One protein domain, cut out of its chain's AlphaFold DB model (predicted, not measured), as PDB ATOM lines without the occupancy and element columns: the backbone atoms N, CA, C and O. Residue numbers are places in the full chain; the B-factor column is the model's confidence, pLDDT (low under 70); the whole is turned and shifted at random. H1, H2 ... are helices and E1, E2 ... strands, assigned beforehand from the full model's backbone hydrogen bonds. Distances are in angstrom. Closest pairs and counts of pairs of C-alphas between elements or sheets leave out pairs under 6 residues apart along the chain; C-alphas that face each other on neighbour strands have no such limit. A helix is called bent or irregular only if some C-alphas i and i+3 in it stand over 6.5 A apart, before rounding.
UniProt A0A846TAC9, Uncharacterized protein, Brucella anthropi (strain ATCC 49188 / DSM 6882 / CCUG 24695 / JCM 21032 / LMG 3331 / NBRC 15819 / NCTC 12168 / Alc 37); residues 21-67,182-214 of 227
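What this domain is: This is residues 21 to 67 and 182 to 214 of the 227 residues of an uncharacterized protein of Brucella anthropi (strain ATCC 49188 / DSM 6882 / CCUG 24695 / JCM 21032 / LMG 3331 / NBRC 15819 / NCTC 12168 / Alc 37) (UniProt A0A846TAC9). A long, narrow sheet of three strands has one long helix, H3, lying lengthwise over one of its faces, two layers with no named helix on the other face. At one end of the sheet the chain leaves E1 through the short helix H1 and a free-standing turn, residues 35 to 40, then comes back through the short H2 into H3. The printed part has 80 residues, with three named helices and three named strands in the order E1 H1 H2 H3 E2 E3. The sheet runs E1 E3 E2 and is antiparallel throughout, and the class is mixed, helices and strands. The whole is loose, with a radius of gyration of the C-alphas of 15.3 A, and elongated, spanning 45 by 26 by 18 A.

Where its parts are: The printed part begins with strand E1, residues 21 to 30, which starts with C-alpha 21 at (235.390, 145.491, 339.837) and is 29.8 A long from first to last C-alpha. Helix H1 follows at once as residues 31 to 35, 6.2 A long. Helix H2 is residues 41 to 47, 9.8 A long. Helix H3 is residues 49 to 66, 24.1 A long, with C-alpha 49 at (220.311, 145.729, 349.991). H3 is neither bent nor irregular, but only just: C-alphas 63 and 66 are 6.5 A apart. After the cut, strand E2 is residues 191 to 195, 13.2 A long. Strand E3 is residues 202 to 214, 39.4 A long, and ends with C-alpha 214 at (236.804, 134.644, 336.733).

How they stand to each other: In the sheet E3 is the inner strand, and E1 and E2 are the edge strands. E1 and E3 are antiparallel, with 163 degrees between their directions; C-alphas 26 and 206, which face each other, are 4.1 A apart. Their N 27 and O 205, 2.7 A, and N 205 and O 27, 2.8 A, are within hydrogen-bond range. E2 and E3 form a hairpin, antiparallel at 156 degrees, with N 204 and O 195, 2.7 A, and N 193 and O 206, 2.8 A, within hydrogen-bond range. Outside the named strands, residues 182 to 183 pair antiparallel with residues 211 to 212 of E3. H3 is on the sheet at a height over the sheet of 7.8 A. It lies over E3 and only just over E1, on which 3 of its 18 C-alphas fall. It runs along the strands, at 25 degrees to E3 on the local plane. The closest C-alphas of H3 and E3 are those of Ala 65 and Gly 214, 4.1 A apart. H2 only grazes the sheet, with its residues 42 to 46, and H2 and H3 meet only through their link. H1 also only grazes the sheet, with its residues 31 to 34; its closest C-alphas to E3 are those of Arg 31 and Gly 202, 4.4 A apart. H1 and H2 are close but not clearly touching, with the C-alphas of Leu 34 and Ile 42 the closest at 7.7 A. H1 and H3 are apart. Every O i to N i+4 pair is within hydrogen-bond range in H1 and H2, and 13 of 14 are in H3.

The domain as a whole: The two C-alphas farthest apart are those of Asn 67 and Gly 199, 45.9 A. Residues 68 to 181 are cut out and not printed, and C-alphas 67 and 182 are 17.4 A apart across the cut. Of the links that are printed whole, E1 to H1, H1 to H2 and H2 to H3 are tight, and E2 to E3 is short. The mean pLDDT of the printed part is 78.6; the model's confidence is under 70 at residues 21 to 27, 33, 38 to 42 and 45 to 46.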
ATOM      1  N   PHE A  21     236.052 144.283 340.312       61.28
ATOM      2  CA  PHE A  21     235.390 145.491 339.837       61.28
ATOM      3  C   PHE A  21     234.575 146.106 340.976       61.28
ATOM      4  O   PHE A  21     233.950 145.392 341.760       61.28
ATOM      5  N   SER A  22     234.573 147.434 341.048       63.06
ATOM      6  CA  SER A  22     233.747 148.180 341.994       63.06
ATOM      7  C   SER A  22     232.394 148.493 341.377       63.06
ATOM      8  O   SER A  22     232.310 149.082 340.296       63.06
ATOM      9  N   TYR A  23     231.335 148.159 342.098       64.94
ATOM     10  CA  TYR A  23     229.955 148.402 341.711       64.94
ATOM     11  C   TYR A  23     229.294 149.318 342.733       64.94
ATOM     12  O   TYR A  23     229.532 149.196 343.931       64.94
ATOM     13  N   ALA A  24     228.458 150.246 342.272       59.16
ATOM     14  CA  ALA A  24     227.715 151.132 343.157       59.16
ATOM     15  C   ALA A  24     226.275 151.318 342.674       59.16
ATOM     16  O   ALA A  24     226.040 151.600 341.498       59.16
ATOM     17  N   ILE A  25     225.314 151.209 343.592       64.50
ATOM     18  CA  ILE A  25     223.909 151.568 343.364       64.50
ATOM     19  C   ILE A  25     223.587 152.759 344.264       64.50
ATOM     20  O   ILE A  25     223.816 152.691 345.469       64.50
ATOM     21  N   ALA A  26     223.056 153.844 343.694       65.06
ATOM     22  CA  ALA A  26     222.683 155.052 344.426       65.06
ATOM     23  C   ALA A  26     221.171 155.313 344.366       65.06
ATOM     24  O   ALA A  26     220.547 155.246 343.307       65.06
ATOM     25  N   LEU A  27     220.593 155.658 345.513       66.00
ATOM     26  CA  LEU A  27     219.188 155.974 345.729       66.00
ATOM     27  C   LEU A  27     219.077 157.382 346.321       66.00
ATOM     28  O   LEU A  27     219.843 157.769 347.197       66.00
ATOM     29  N   ASN A  28     218.108 158.161 345.845       73.50
ATOM     30  CA  ASN A  28     217.842 159.506 346.351       73.50
ATOM     31  C   ASN A  28     216.467 159.533 347.019       73.50
ATOM     32  O   ASN A  28     215.456 159.351 346.339       73.50
ATOM     33  N   VAL A  29     216.421 159.821 348.317       74.25
ATOM     34  CA  VAL A  29     215.182 159.909 349.096       74.25
ATOM     35  C   VAL A  29     214.873 161.376 349.370       74.25
ATOM     36  O   VAL A  29     215.621 162.077 350.045       74.25
ATOM     37  N   SER A  30     213.754 161.873 348.838       76.62
ATOM     38  CA  SER A  30     213.313 163.244 349.124       76.62
ATOM     39  C   SER A  30     212.591 163.342 350.470       76.62
ATOM     40  O   SER A  30     211.974 162.381 350.929       76.62
ATOM     41  N   ARG A  31     212.570 164.533 351.080       75.50
ATOM     42  CA  ARG A  31     211.810 164.781 352.321       75.50
ATOM     43  C   ARG A  31     210.313 164.484 352.175       75.50
ATOM     44  O   ARG A  31     209.696 164.020 353.120       75.50
ATOM     45  N   GLN A  32     209.731 164.726 351.000       71.56
ATOM     46  CA  GLN A  32     208.327 164.386 350.737       71.56
ATOM     47  C   GLN A  32     208.106 162.870 350.738       71.56
ATOM     48  O   GLN A  32     207.090 162.411 351.240       71.56
ATOM     49  N   MET A  33     209.069 162.087 350.240       67.19
ATOM     50  CA  MET A  33     209.006 160.623 350.312       67.19
ATOM     51  C   MET A  33     209.121 160.125 351.751       67.19
ATOM     52  O   MET A  33     208.379 159.233 352.113       67.19
ATOM     53  N   LEU A  34     209.979 160.738 352.576       70.31
ATOM     54  CA  LEU A  34     210.070 160.435 354.012       70.31
ATOM     55  C   LEU A  34     208.771 160.732 354.769       70.31
ATOM     56  O   LEU A  34     208.385 159.972 355.644       70.31
ATOM     57  N   ILE A  35     208.110 161.849 354.452       72.75
ATOM     58  CA  ILE A  35     206.861 162.255 355.114       72.75
ATOM     59  C   ILE A  35     205.681 161.388 354.660       72.75
ATOM     60  O   ILE A  35     204.788 161.122 355.455       72.75
ATOM     61  N   ASN A  36     205.682 160.950 353.399       74.44
ATOM     62  CA  ASN A  36     204.622 160.125 352.820       74.44
ATOM     63  C   ASN A  36     204.891 158.609 352.949       74.44
ATOM     64  O   ASN A  36     204.120 157.824 352.397       74.44
ATOM     65  N   ASP A  37     205.969 158.185 353.623       70.06
ATOM     66  CA  ASP A  37     206.305 156.768 353.832       70.06
ATOM     67  C   ASP A  37     205.474 156.166 354.973       70.06
ATOM     68  O   ASP A  37     205.975 155.820 356.039       70.06
ATOM     69  N   ASP A  38     204.167 156.062 354.745       55.72
ATOM     70  CA  ASP A  38     203.187 155.602 355.739       55.72
ATOM     71  C   ASP A  38     203.214 154.070 355.953       55.72
ATOM     72  O   ASP A  38     202.448 153.522 356.743       55.72
ATOM     73  N   LEU A  39     204.087 153.348 355.236       58.56
ATOM     74  CA  LEU A  39     204.134 151.879 355.207       58.56
ATOM     75  C   LEU A  39     205.540 151.287 355.416       58.56
ATOM     76  O   LEU A  39     205.684 150.069 355.359       58.56
ATOM     77  N   GLY A  40     206.565 152.106 355.680       69.25
ATOM     78  CA  GLY A  40     207.931 151.623 355.932       69.25
ATOM     79  C   GLY A  40     208.658 151.106 354.686       69.25
ATOM     80  O   GLY A  40     209.647 150.382 354.810       69.25
ATOM     81  N   ALA A  41     208.216 151.501 353.489       67.31
ATOM     82  CA  ALA A  41     208.804 151.077 352.221       67.31
ATOM     83  C   ALA A  41     210.269 151.527 352.087       67.31
ATOM     84  O   ALA A  41     211.069 150.861 351.425       67.31
ATOM     85  N   ILE A  42     210.645 152.631 352.744       68.88
ATOM     86  CA  ILE A  42     212.044 153.065 352.812       68.88
ATOM     87  C   ILE A  42     212.846 152.103 353.694       68.88
ATOM     88  O   ILE A  42     213.944 151.714 353.312       68.88
ATOM     89  N   SER A  43     212.307 151.664 354.836       72.50
ATOM     90  CA  SER A  43     212.983 150.685 355.700       72.50
ATOM     91  C   SER A  43     213.157 149.332 355.011       72.50
ATOM     92  O   SER A  43     214.219 148.723 355.125       72.50
ATOM     93  N   ASP A  44     212.159 148.874 354.258       73.56
ATOM     94  CA  ASP A  44     212.246 147.624 353.495       73.56
ATOM     95  C   ASP A  44     213.319 147.703 352.403       73.56
ATOM     96  O   ASP A  44     214.159 146.810 352.298       73.56
ATOM     97  N   LEU A  45     213.371 148.815 351.661       69.06
ATOM     98  CA  LEU A  45     214.419 149.086 350.671       69.06
ATOM     99  C   LEU A  45     215.820 149.130 351.305       69.06
ATOM    100  O   LEU A  45     216.791 148.627 350.737       69.06
ATOM    101  N   LEU A  46     215.923 149.720 352.498       68.88
ATOM    102  CA  LEU A  46     217.154 149.768 353.287       68.88
ATOM    103  C   LEU A  46     217.506 148.430 353.939       68.88
ATOM    104  O   LEU A  46     218.640 148.262 354.358       68.88
ATOM    105  N   THR A  47     216.587 147.474 354.038       74.12
ATOM    106  CA  THR A  47     216.883 146.136 354.579       74.12
ATOM    107  C   THR A  47     217.182 145.148 353.446       74.12
ATOM    108  O   THR A  47     217.943 144.197 353.621       74.12
ATOM    109  N   SER A  48     216.659 145.399 352.240       76.88
ATOM    110  CA  SER A  48     216.809 144.521 351.076       76.88
ATOM    111  C   SER A  48     218.153 144.632 350.348       76.88
ATOM    112  O   SER A  48     218.407 143.845 349.429       76.88
ATOM    113  N   TYR A  49     219.034 145.577 350.706       77.31
ATOM    114  CA  TYR A  49     220.311 145.729 349.991       77.31
ATOM    115  C   TYR A  49     221.214 144.501 350.140       77.31
ATOM    116  O   TYR A  49     221.899 144.153 349.185       77.31
ATOM    117  N   GLY A  50     221.182 143.801 351.282       80.50
ATOM    118  CA  GLY A  50     221.989 142.592 351.489       80.50
ATOM    119  C   GLY A  50     221.626 141.479 350.502       80.50
ATOM    120  O   GLY A  50     222.497 140.925 349.837       80.50
ATOM    121  N   ALA A  51     220.326 141.221 350.326       84.44
ATOM    122  CA  ALA A  51     219.835 140.274 349.324       84.44
ATOM    123  C   ALA A  51     220.147 140.737 347.890       84.44
ATOM    124  O   ALA A  51     220.454 139.919 347.026       84.44
ATOM    125  N   SER A  52     220.115 142.050 347.644       83.12
ATOM    126  CA  SER A  52     220.454 142.627 346.337       83.12
ATOM    127  C   SER A  52     221.937 142.448 345.995       83.12
ATOM    128  O   SER A  52     222.258 142.155 344.848       83.12
ATOM    129  N   VAL A  53     222.834 142.579 346.981       85.00
ATOM    130  CA  VAL A  53     224.273 142.312 346.815       85.00
ATOM    131  C   VAL A  53     224.521 140.832 346.530       85.00
ATOM    132  O   VAL A  53     225.228 140.520 345.580       85.00
ATOM    133  N   ALA A  54     223.906 139.921 347.288       87.25
ATOM    134  CA  ALA A  54     224.062 138.484 347.049       87.25
ATOM    135  C   ALA A  54     223.568 138.080 345.647       87.25
ATOM    136  O   ALA A  54     224.252 137.361 344.921       87.25
ATOM    137  N   LEU A  55     222.413 138.610 345.222       88.44
ATOM    138  CA  LEU A  55     221.905 138.413 343.862       88.44
ATOM    139  C   LEU A  55     222.869 138.980 342.812       88.44
ATOM    140  O   LEU A  55     223.078 138.368 341.766       88.44
ATOM    141  N   PHE A  56     223.450 140.149 343.083       86.88
ATOM    142  CA  PHE A  56     224.433 140.770 342.206       86.88
ATOM    143  C   PHE A  56     225.684 139.894 342.040       86.88
ATOM    144  O   PHE A  56     226.118 139.680 340.906       86.88
ATOM    145  N   GLU A  57     226.241 139.357 343.128       89.50
ATOM    146  CA  GLU A  57     227.386 138.438 343.083       89.50
ATOM    147  C   GLU A  57     227.062 137.176 342.286       89.50
ATOM    148  O   GLU A  57     227.841 136.782 341.418       89.50
ATOM    149  N   GLU A  58     225.890 136.578 342.526       91.25
ATOM    150  CA  GLU A  58     225.459 135.375 341.818       91.25
ATOM    151  C   GLU A  58     225.316 135.642 340.313       91.25
ATOM    152  O   GLU A  58     225.955 134.975 339.496       91.25
ATOM    153  N   VAL A  59     224.549 136.662 339.919       90.31
ATOM    154  CA  VAL A  59     224.363 137.011 338.500       90.31
ATOM    155  C   VAL A  59     225.700 137.353 337.837       90.31
ATOM    156  O   VAL A  59     225.957 136.909 336.719       90.31
ATOM    157  N   THR A  60     226.577 138.089 338.525       89.25
ATOM    158  CA  THR A  60     227.903 138.456 338.003       89.25
ATOM    159  C   THR A  60     228.787 137.226 337.813       89.25
ATOM    160  O   THR A  60     229.420 137.081 336.765       89.25
ATOM    161  N   PHE A  61     228.789 136.301 338.775       91.50
ATOM    162  CA  PHE A  61     229.530 135.047 338.679       91.50
ATOM    163  C   PHE A  61     229.070 134.200 337.489       91.50
ATOM    164  O   PHE A  61     229.901 133.741 336.698       91.50
ATOM    165  N   TYR A  62     227.759 134.014 337.323       91.56
ATOM    166  CA  TYR A  62     227.222 133.189 336.241       91.56
ATOM    167  C   TYR A  62     227.339 133.855 334.865       91.56
ATOM    168  O   TYR A  62     227.619 133.176 333.873       91.56
ATOM    169  N   ALA A  63     227.187 135.177 334.779       87.25
ATOM    170  CA  ALA A  63     227.371 135.911 333.529       87.25
ATOM    171  C   ALA A  63     228.847 135.983 333.106       87.25
ATOM    172  O   ALA A  63     229.149 135.857 331.920       87.25
ATOM    173  N   GLY A  64     229.757 136.179 334.065       83.94
ATOM    174  CA  GLY A  64     231.182 136.385 333.818       83.94
ATOM    175  C   GLY A  64     232.002 135.102 333.897       83.94
ATOM    176  O   GLY A  64     232.473 134.594 332.883       83.94
ATOM    177  N   ALA A  65     232.204 134.582 335.108       85.44
ATOM    178  CA  ALA A  65     233.121 133.470 335.350       85.44
ATOM    179  C   ALA A  65     232.615 132.150 334.755       85.44
ATOM    180  O   ALA A  65     233.362 131.463 334.061       85.44
ATOM    181  N   PHE A  66     231.348 131.804 334.991       88.56
ATOM    182  CA  PHE A  66     230.797 130.500 334.610       88.56
ATOM    183  C   PHE A  66     230.766 130.272 333.092       88.56
ATOM    184  O   PHE A  66     231.038 129.170 332.614       88.56
ATOM    185  N   ASN A  67     230.460 131.327 332.336       83.19
ATOM    186  CA  ASN A  67     230.425 131.318 330.873       83.19
ATOM    187  C   ASN A  67     231.691 131.920 330.237       83.19
ATOM    188  O   ASN A  67     231.734 132.121 329.023       83.19
ATOM    189  N   GLY A 182     236.629 136.778 344.551       86.12
ATOM    190  CA  GLY A 182     237.151 137.481 345.708       86.12
ATOM    191  C   GLY A 182     236.705 138.932 345.757       86.12
ATOM    192  O   GLY A 182     236.117 139.460 344.811       86.12
ATOM    193  N   TYR A 183     237.024 139.558 346.880       84.50
ATOM    194  CA  TYR A 183     236.777 140.969 347.135       84.50
ATOM    195  C   TYR A 183     238.063 141.780 346.981       84.50
ATOM    196  O   TYR A 183     239.168 141.232 346.928       84.50
ATOM    197  N   LEU A 184     237.922 143.101 346.921       79.56
ATOM    198  CA  LEU A 184     239.071 143.992 347.007       79.56
ATOM    199  C   LEU A 184     239.635 143.963 348.437       79.56
ATOM    200  O   LEU A 184     238.891 144.057 349.411       79.56
ATOM    201  N   GLU A 185     240.956 143.845 348.568       76.12
ATOM    202  CA  GLU A 185     241.620 143.793 349.872       76.12
ATOM    203  C   GLU A 185     241.291 145.043 350.708       76.12
ATOM    204  O   GLU A 185     241.427 146.179 350.247       76.12
ATOM    205  N   GLY A 186     240.823 144.825 351.941       80.38
ATOM    206  CA  GLY A 186     240.338 145.883 352.832       80.38
ATOM    207  C   GLY A 186     238.882 146.318 352.599       80.38
ATOM    208  O   GLY A 186     238.375 147.132 353.371       80.38
ATOM    209  N   TYR A 187     238.199 145.762 351.592       80.38
ATOM    210  CA  TYR A 187     236.814 146.070 351.215       80.38
ATOM    211  C   TYR A 187     235.998 144.794 350.949       80.38
ATOM    212  O   TYR A 187     235.409 144.610 349.891       80.38
ATOM    213  N   GLU A 188     235.959 143.903 351.939       81.69
ATOM    214  CA  GLU A 188     235.292 142.592 351.845       81.69
ATOM    215  C   GLU A 188     233.777 142.640 352.096       81.69
ATOM    216  O   GLU A 188     233.090 141.629 351.974       81.69
ATOM    217  N   ALA A 189     233.249 143.805 352.475       82.62
ATOM    218  CA  ALA A 189     231.841 143.998 352.782       82.62
ATOM    219  C   ALA A 189     231.269 145.202 352.019       82.62
ATOM    220  O   ALA A 189     231.974 146.207 351.853       82.62
ATOM    221  N   PRO A 190     229.979 145.152 351.634       82.81
ATOM    222  CA  PRO A 190     229.292 146.293 351.050       82.81
ATOM    223  C   PRO A 190     229.355 147.506 351.970       82.81
ATOM    224  O   PRO A 190     229.108 147.417 353.176       82.81
ATOM    225  N   ARG A 191     229.644 148.663 351.388       84.69
ATOM    226  CA  ARG A 191     229.730 149.936 352.095       84.69
ATOM    227  C   ARG A 191     228.513 150.776 351.778       84.69
ATOM    228  O   ARG A 191     228.220 151.042 350.617       84.69
ATOM    229  N   VAL A 192     227.837 151.238 352.821       83.44
ATOM    230  CA  VAL A 192     226.732 152.184 352.687       83.44
ATOM    231  C   VAL A 192     227.260 153.588 352.947       83.44
ATOM    232  O   VAL A 192     227.806 153.861 354.015       83.44
ATOM    233  N   ARG A 193     227.091 154.487 351.981       82.81
ATOM    234  CA  ARG A 193     227.367 155.917 352.132       82.81
ATOM    235  C   ARG A 193     226.045 156.661 352.135       82.81
ATOM    236  O   ARG A 193     225.213 156.427 351.268       82.81
ATOM    237  N   MET A 194     225.861 157.563 353.090       83.19
ATOM    238  CA  MET A 194     224.715 158.468 353.130       83.19
ATOM    239  C   MET A 194     225.212 159.908 353.090       83.19
ATOM    240  O   MET A 194     226.208 160.228 353.738       83.19
ATOM    241  N   ASP A 195     224.534 160.752 352.323       85.75
ATOM    242  CA  ASP A 195     224.842 162.175 352.209       85.75
ATOM    243  C   ASP A 195     223.553 163.002 352.136       85.75
ATOM    244  O   ASP A 195     222.561 162.569 351.551       85.75
ATOM    245  N   GLU A 196     223.559 164.201 352.707       84.19
ATOM    246  CA  GLU A 196     222.454 165.159 352.618       84.19
ATOM    247  C   GLU A 196     222.843 166.261 351.625       84.19
ATOM    248  O   GLU A 196     223.510 167.232 351.992       84.19
ATOM    249  N   PRO A 197     222.469 166.125 350.338       78.88
ATOM    250  CA  PRO A 197     222.974 167.007 349.298       78.88
ATOM    251  C   PRO A 197     222.523 168.452 349.524       78.88
ATOM    252  O   PRO A 197     221.330 168.756 349.630       78.88
ATOM    253  N   PHE A 198     223.492 169.367 349.526       76.81
ATOM    254  CA  PHE A 198     223.239 170.796 349.675       76.81
ATOM    255  C   PHE A 198     222.245 171.304 348.613       76.81
ATOM    256  O   PHE A 198     222.423 171.090 347.415       76.81
ATOM    257  N   GLY A 199     221.191 171.997 349.055       80.44
ATOM    258  CA  GLY A 199     220.160 172.563 348.174       80.44
ATOM    259  C   GLY A 199     218.973 171.641 347.860       80.44
ATOM    260  O   GLY A 199     218.039 172.084 347.192       80.44
ATOM    261  N   ARG A 200     218.942 170.399 348.369       76.75
ATOM    262  CA  ARG A 200     217.782 169.495 348.264       76.75
ATOM    263  C   ARG A 200     217.341 169.029 349.651       76.75
ATOM    264  O   ARG A 200     218.158 168.714 350.499       76.75
ATOM    265  N   GLN A 201     216.029 168.969 349.886       77.75
ATOM    266  CA  GLN A 201     215.487 168.408 351.127       77.75
ATOM    267  C   GLN A 201     215.375 166.880 351.001       77.75
ATOM    268  O   GLN A 201     214.583 166.392 350.185       77.75
ATOM    269  N   GLY A 202     216.138 166.143 351.808       80.81
ATOM    270  CA  GLY A 202     216.205 164.677 351.812       80.81
ATOM    271  C   GLY A 202     217.640 164.165 351.973       80.81
ATOM    272  O   GLY A 202     218.553 164.968 352.150       80.81
ATOM    273  N   PHE A 203     217.835 162.853 351.859       81.00
ATOM    274  CA  PHE A 203     219.156 162.221 351.880       81.00
ATOM    275  C   PHE A 203     219.367 161.352 350.634       81.00
ATOM    276  O   PHE A 203     218.424 160.862 350.010       81.00
ATOM    277  N   SER A 204     220.622 161.171 350.257       80.75
ATOM    278  CA  SER A 204     221.078 160.248 349.225       80.75
ATOM    279  C   SER A 204     221.802 159.097 349.898       80.75
ATOM    280  O   SER A 204     222.544 159.314 350.851       80.75
ATOM    281  N   MET A 205     221.606 157.881 349.404       80.75
ATOM    282  CA  MET A 205     222.318 156.696 349.859       80.75
ATOM    283  C   MET A 205     222.970 156.001 348.670       80.75
ATOM    284  O   MET A 205     222.323 155.834 347.642       80.75
ATOM    285  N   SER A 206     224.208 155.542 348.808       82.19
ATOM    286  CA  SER A 206     224.818 154.587 347.887       82.19
ATOM    287  C   SER A 206     225.270 153.330 348.614       82.19
ATOM    288  O   SER A 206     225.722 153.391 349.755       82.19
ATOM    289  N   VAL A 207     225.140 152.190 347.941       81.06
ATOM    290  CA  VAL A 207     225.747 150.917 348.335       81.06
ATOM    291  C   VAL A 207     226.867 150.638 347.347       81.06
ATOM    292  O   VAL A 207     226.603 150.507 346.154       81.06
ATOM    293  N   GLU A 208     228.098 150.601 347.839       84.62
ATOM    294  CA  GLU A 208     229.323 150.324 347.089       84.62
ATOM    295  C   GLU A 208     229.799 148.909 347.436       84.62
ATOM    296  O   GLU A 208     229.928 148.578 348.615       84.62
ATOM    297  N   HIS A 209     230.057 148.072 346.434       86.00
ATOM    298  CA  HIS A 209     230.521 146.699 346.614       86.00
ATOM    299  C   HIS A 209     231.587 146.332 345.587       86.00
ATOM    300  O   HIS A 209     231.415 146.564 344.391       86.00
ATOM    301  N   ASP A 210     232.683 145.750 346.058       83.75
ATOM    302  CA  ASP A 210     233.850 145.410 345.255       83.75
ATOM    303  C   ASP A 210     233.923 143.892 345.069       83.75
ATOM    304  O   ASP A 210     234.304 143.173 345.991       83.75
ATOM    305  N   PHE A 211     233.578 143.395 343.881       84.50
ATOM    306  CA  PHE A 211     233.512 141.958 343.603       84.50
ATOM    307  C   PHE A 211     234.217 141.600 342.294       84.50
ATOM    308  O   PHE A 211     234.036 142.242 341.255       84.50
ATOM    309  N   GLY A 212     235.030 140.548 342.342       84.31
ATOM    310  CA  GLY A 212     235.711 139.974 341.190       84.31
ATOM    311  C   GLY A 212     235.461 138.485 341.085       84.31
ATOM    312  O   GLY A 212     235.522 137.764 342.078       84.31
ATOM    313  N   CYS A 213     235.243 138.005 339.868       88.44
ATOM    314  CA  CYS A 213     235.154 136.583 339.574       88.44
ATOM    315  C   CYS A 213     235.734 136.281 338.195       88.44
ATOM    316  O   CYS A 213     235.659 137.107 337.285       88.44
ATOM    317  N   GLY A 214     236.283 135.083 338.019       87.44
ATOM    318  CA  GLY A 214     236.804 134.644 336.733       87.44
ATOM    319  C   GLY A 214     236.990 133.136 336.643       87.44
ATOM    320  O   GLY A 214     237.112 132.430 337.649       87.44
TER     321      GLY A 214